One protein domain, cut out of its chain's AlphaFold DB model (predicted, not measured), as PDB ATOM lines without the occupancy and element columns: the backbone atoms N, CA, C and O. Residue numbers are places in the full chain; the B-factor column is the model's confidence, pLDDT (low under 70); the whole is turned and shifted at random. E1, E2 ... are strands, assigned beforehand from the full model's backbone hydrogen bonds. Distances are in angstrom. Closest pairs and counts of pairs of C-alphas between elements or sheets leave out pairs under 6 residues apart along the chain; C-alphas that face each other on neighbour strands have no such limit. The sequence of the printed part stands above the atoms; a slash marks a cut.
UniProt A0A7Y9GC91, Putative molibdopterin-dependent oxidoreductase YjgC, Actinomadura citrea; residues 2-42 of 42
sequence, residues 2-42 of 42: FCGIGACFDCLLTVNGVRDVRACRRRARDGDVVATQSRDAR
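Overview. This is residues 2 to 42 of the 42 residues of the protein "Putative molibdopterin-dependent oxidoreductase YjgC" of Actinomadura citrea (UniProt A0A7Y9GC91). What is the picture? There is little regular structure: a small sheet in which E3 joins the hairpin of E1 and E2, with a long loop, residues 23 to 33, at one end and the tail, residues 37 to 42, at the other. What makes it up? The printed part has 41 residues, 12 of them in E1, E2 and E3, in that chain order; the class is all strand, and the sheet, E2 E1 E3, is antiparallel. It is only just compact, close to loose, with a radius of gyration of the C-alphas of 10.5 A, and only just flat, spanning 33 by 22 by 11 A.

Along the chain. Where is the inner strand? E1, residues 12 to 15, is 9.5 A long and begins at C-alpha 12 (35.908, -5.205, 266.751). Where are the edge strands? E2, residues 18 to 22, is 10.6 A long. E3, residues 34 to 36, is 6.9 A long and ends at C-alpha 36 (28.454, -7.018, 267.705).

Arrangement. How do E1 and E2 pair? This hairpin is antiparallel at 137 degrees, with N 13 and O 21 within hydrogen-bond range at 3.0 A. And E3? It is antiparallel to E1 at 144 degrees, with N 35 and O 14 within range at 2.9 A; E2 and E3 are apart.

Size, cuts and confidence. How far does it reach? The C-alphas farthest apart, of Asp 30 and Arg 42, are 34.5 A apart. Is it continuous and confident? The printed part has no cut, E2 to E3 is a long link, and residues 39 to 42 are under pLDDT 70.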
ATOM      1  N   PHE A   2      37.098   5.613 270.342       92.38
ATOM      2  CA  PHE A   2      37.209   5.159 268.954       92.38
ATOM      3  C   PHE A   2      38.333   5.889 268.198       92.38
ATOM      4  O   PHE A   2      38.350   7.114 268.159       92.38
ATOM      5  N   CYS A   3      39.266   5.143 267.589       96.38
ATOM      6  CA  CYS A   3      40.441   5.714 266.909       96.38
ATOM      7  C   CYS A   3      40.334   5.795 265.377       96.38
ATOM      8  O   CYS A   3      41.127   6.492 264.760       96.38
ATOM      9  N   GLY A   4      39.454   5.019 264.736       96.25
ATOM     10  CA  GLY A   4      39.348   4.944 263.269       96.25
ATOM     11  C   GLY A   4      40.557   4.361 262.508       96.25
ATOM     12  O   GLY A   4      40.429   4.046 261.332       96.25
ATOM     13  N   ILE A   5      41.709   4.161 263.153       97.06
ATOM     14  CA  ILE A   5      42.967   3.731 262.506       97.06
ATOM     15  C   ILE A   5      43.414   2.311 262.876       97.06
ATOM     16  O   ILE A   5      44.451   1.845 262.415       97.06
ATOM     17  N   GLY A   6      42.636   1.602 263.694       95.81
ATOM     18  CA  GLY A   6      42.937   0.235 264.129       95.81
ATOM     19  C   GLY A   6      43.877   0.125 265.334       95.81
ATOM     20  O   GLY A   6      44.273  -0.985 265.667       95.81
ATOM     21  N   ALA A   7      44.204   1.235 266.002       96.25
ATOM     22  CA  ALA A   7      44.999   1.240 267.234       96.25
ATOM     23  C   ALA A   7      44.185   0.832 268.480       96.25
ATOM     24  O   ALA A   7      44.713   0.200 269.387       96.25
ATOM     25  N   CYS A   8      42.890   1.158 268.520       94.56
ATOM     26  CA  CYS A   8      41.972   0.769 269.596       94.56
ATOM     27  C   CYS A   8      41.132  -0.464 269.219       94.56
ATOM     28  O   CYS A   8      41.293  -1.036 268.137       94.56
ATOM     29  N   PHE A   9      40.204  -0.854 270.100       93.50
ATOM     30  CA  PHE A   9      39.402  -2.068 269.934       93.50
ATOM     31  C   PHE A   9      37.880  -1.870 269.968       93.50
ATOM     32  O   PHE A   9      37.139  -2.852 269.969       93.50
ATOM     33  N   ASP A  10      37.414  -0.623 269.924       93.56
ATOM     34  CA  ASP A  10      35.981  -0.282 269.870       93.56
ATOM     35  C   ASP A  10      35.350  -0.633 268.507       93.56
ATOM     36  O   ASP A  10      34.145  -0.531 268.325       93.56
ATOM     37  N   CYS A  11      36.167  -1.039 267.531       94.75
ATOM     38  CA  CYS A  11      35.739  -1.397 266.178       94.75
ATOM     39  C   CYS A  11      35.706  -2.910 265.906       94.75
ATOM     40  O   CYS A  11      35.594  -3.297 264.742       94.75
ATOM     41  N   LEU A  12      35.898  -3.752 266.930       95.56
ATOM     42  CA  LEU A  12      35.908  -5.205 266.751       95.56
ATOM     43  C   LEU A  12      34.489  -5.745 266.594       95.56
ATOM     44  O   LEU A  12      33.635  -5.525 267.451       95.56
ATOM     45  N   LEU A  13      34.276  -6.494 265.518       95.69
ATOM     46  CA  LEU A  13      33.017  -7.150 265.187       95.69
ATOM     47  C   LEU A  13      33.275  -8.609 264.813       95.69
ATOM     48  O   LEU A  13      34.398  -8.989 264.474       95.69
ATOM     49  N   THR A  14      32.215  -9.410 264.827       97.19
ATOM     50  CA  THR A  14      32.201 -10.690 264.121       97.19
ATOM     51  C   THR A  14      31.599 -10.465 262.740       97.19
ATOM     52  O   THR A  14      30.507  -9.907 262.638       97.19
ATOM     53  N   VAL A  15      32.296 -10.871 261.676       97.75
ATOM     54  CA  VAL A  15      31.792 -10.753 260.300       97.75
ATOM     55  C   VAL A  15      31.928 -12.077 259.568       97.75
ATOM     56  O   VAL A  15      33.022 -12.632 259.499       97.75
ATOM     57  N   ASN A  16      30.820 -12.583 259.021       97.56
ATOM     58  CA  ASN A  16      30.746 -13.873 258.325       97.56
ATOM     59  C   ASN A  16      31.350 -15.021 259.164       97.56
ATOM     60  O   ASN A  16      32.097 -15.854 258.660       97.56
ATOM     61  N   GLY A  17      31.079 -15.012 260.475       96.56
ATOM     62  CA  GLY A  17      31.596 -15.989 261.441       96.56
ATOM     63  C   GLY A  17      33.027 -15.736 261.938       96.56
ATOM     64  O   GLY A  17      33.451 -16.370 262.902       96.56
ATOM     65  N   VAL A  18      33.765 -14.790 261.352       96.75
ATOM     66  CA  VAL A  18      35.133 -14.452 261.773       96.75
ATOM     67  C   VAL A  18      35.092 -13.393 262.868       96.75
ATOM     68  O   VAL A  18      34.570 -12.302 262.646       96.75
ATOM     69  N   ARG A  19      35.641 -13.702 264.047       96.25
ATOM     70  CA  ARG A  19      35.722 -12.772 265.187       96.25
ATOM     71  C   ARG A  19      36.875 -11.776 265.049       96.25
ATOM     72  O   ARG A  19      37.784 -11.957 264.245       96.25
ATOM     73  N   ASP A  20      36.825 -10.732 265.872       95.50
ATOM     74  CA  ASP A  20      37.872  -9.720 266.053       95.50
ATOM     75  C   ASP A  20      38.248  -8.980 264.758       95.50
ATOM     76  O   ASP A  20      39.366  -8.487 264.568       95.50
ATOM     77  N   VAL A  21      37.264  -8.832 263.867       96.69
ATOM     78  CA  VAL A  21      37.398  -8.082 262.622       96.69
ATOM     79  C   VAL A  21      37.387  -6.592 262.936       96.69
ATOM     80  O   VAL A  21      36.418  -6.057 263.473       96.69
ATOM     81  N   ARG A  22      38.462  -5.892 262.558       96.75
ATOM     82  CA  ARG A  22      38.568  -4.433 262.694       96.75
ATOM     83  C   ARG A  22      37.747  -3.740 261.615       96.75
ATOM     84  O   ARG A  22      38.235  -3.528 260.503       96.75
ATOM     85  N   ALA A  23      36.536  -3.316 261.967       96.31
ATOM     86  CA  ALA A  23      35.642  -2.619 261.047       96.31
ATOM     87  C   ALA A  23      36.291  -1.364 260.437       96.31
ATOM     88  O   ALA A  23      36.139  -1.099 259.252       96.31
ATOM     89  N   CYS A  24      37.112  -0.637 261.205       97.19
ATOM     90  CA  CYS A  24      37.768   0.584 260.723       97.19
ATOM     91  C   CYS A  24      38.873   0.367 259.667       97.19
ATOM     92  O   CYS A  24      39.337   1.331 259.067       97.19
ATOM     93  N   ARG A  25      39.321  -0.874 259.427       97.12
ATOM     94  CA  ARG A  25      40.407  -1.196 258.474       97.12
ATOM     95  C   ARG A  25      39.937  -2.039 257.288       97.12
ATOM     96  O   ARG A  25      40.756  -2.515 256.506       97.12
ATOM     97  N   ARG A  26      38.626  -2.227 257.153       94.94
ATOM     98  CA  ARG A  26      37.980  -3.120 256.194       94.94
ATOM     99  C   ARG A  26      36.799  -2.394 255.563       94.94
ATOM    100  O   ARG A  26      35.978  -1.837 256.276       94.94
ATOM    101  N   ARG A  27      36.667  -2.448 254.237       97.44
ATOM    102  CA  ARG A  27      35.423  -2.021 253.578       97.44
ATOM    103  C   ARG A  27      34.335  -3.068 253.798       97.44
ATOM    104  O   ARG A  27      34.604  -4.261 253.636       97.44
ATOM    105  N   ALA A  28      33.136  -2.607 254.144       96.94
ATOM    106  CA  ALA A  28      31.940  -3.436 254.122       96.94
ATOM    107  C   ALA A  28      31.654  -3.897 252.688       96.94
ATOM    108  O   ALA A  28      31.997  -3.204 251.724       96.94
ATOM    109  N   ARG A  29      31.062  -5.080 252.563       97.69
ATOM    110  CA  ARG A  29      30.587  -5.620 251.292       97.69
ATOM    111  C   ARG A  29      29.136  -6.040 251.440       97.69
ATOM    112  O   ARG A  29      28.734  -6.490 252.512       97.69
ATOM    113  N   ASP A  30      28.381  -5.918 250.358       98.06
ATOM    114  CA  ASP A  30      27.006  -6.401 250.316       98.06
ATOM    115  C   ASP A  30      26.963  -7.899 250.634       98.06
ATOM    116  O   ASP A  30      27.811  -8.673 250.182       98.06
ATOM    117  N   GLY A  31      25.991  -8.291 251.457       98.06
ATOM    118  CA  GLY A  31      25.859  -9.659 251.960       98.06
ATOM    119  C   GLY A  31      26.711  -9.990 253.190       98.06
ATOM    120  O   GLY A  31      26.594 -11.102 253.700       98.06
ATOM    121  N   ASP A  32      27.531  -9.064 253.707       98.19
ATOM    122  CA  ASP A  32      28.214  -9.266 254.990       98.19
ATOM    123  C   ASP A  32      27.198  -9.475 256.127       98.19
ATOM    124  O   ASP A  32      26.361  -8.614 256.406       98.19
ATOM    125  N   VAL A  33      27.332 -10.586 256.849       98.19
ATOM    126  CA  VAL A  33      26.609 -10.835 258.098       98.19
ATOM    127  C   VAL A  33      27.465 -10.331 259.252       98.19
ATOM    128  O   VAL A  33      28.540 -10.870 259.519       98.19
ATOM    129  N   VAL A  34      26.991  -9.290 259.933       96.94
ATOM    130  CA  VAL A  34      27.725  -8.588 260.992       96.94
ATOM    131  C   VAL A  34      27.044  -8.798 262.341       96.94
ATOM    132  O   VAL A  34      25.837  -8.605 262.465       96.94
ATOM    133  N   ALA A  35      27.828  -9.130 263.364       96.50
ATOM    134  CA  ALA A  35      27.381  -9.195 264.750       96.50
ATOM    135  C   ALA A  35      28.305  -8.377 265.663       96.50
ATOM    136  O   ALA A  35      29.531  -8.349 265.489       96.50
ATOM    137  N   THR A  36      27.709  -7.704 266.649       93.31
ATOM    138  CA  THR A  36      28.454  -7.018 267.705       93.31
ATOM    139  C   THR A  36      29.133  -8.040 268.607       93.31
ATOM    140  O   THR A  36      28.617  -9.127 268.858       93.31
ATOM    141  N   GLN A  37      30.319  -7.691 269.101       88.19
ATOM    142  CA  GLN A  37      30.990  -8.484 270.121       88.19
ATOM    143  C   GLN A  37      30.784  -7.808 271.465       88.19
ATOM    144  O   GLN A  37      31.365  -6.755 271.731       88.19
ATOM    145  N   SER A  38      29.989  -8.427 272.328       78.38
ATOM    146  CA  SER A  38      29.999  -8.086 273.743       78.38
ATOM    147  C   SER A  38      31.377  -8.452 274.284       78.38
ATOM    148  O   SER A  38      31.795  -9.610 274.221       78.38
ATOM    149  N   ARG A  39      32.112  -7.468 274.797       66.69
ATOM    150  CA  ARG A  39      33.161  -7.771 275.766       66.69
ATOM    151  C   ARG A  39      32.405  -8.125 277.035       66.69
ATOM    152  O   ARG A  39      31.690  -7.267 277.543       66.69
ATOM    153  N   ASP A  40      32.492  -9.372 277.489       60.97
ATOM    154  CA  ASP A  40      32.153  -9.663 278.879       60.97
ATOM    155  C   ASP A  40      33.068  -8.768 279.718       60.97
ATOM    156  O   ASP A  40      34.294  -8.900 279.679       60.97
ATOM    157  N   ALA A  41      32.478  -7.730 280.303       52.44
ATOM    158  CA  ALA A  41      33.182  -6.775 281.134       52.44
ATOM    159  C   ALA A  41      33.409  -7.457 282.480       52.44
ATOM    160  O   ALA A  41      32.626  -7.269 283.409       52.44
ATOM    161  N   ARG A  42      34.430  -8.310 282.542       48.62
ATOM    162  CA  ARG A  42      34.951  -8.795 283.813       48.62
ATOM    163  C   ARG A  42      35.854  -7.751 284.453       48.62
ATOM    164  O   ARG A  42      36.652  -7.135 283.709       48.62
TER     165      ARG A  42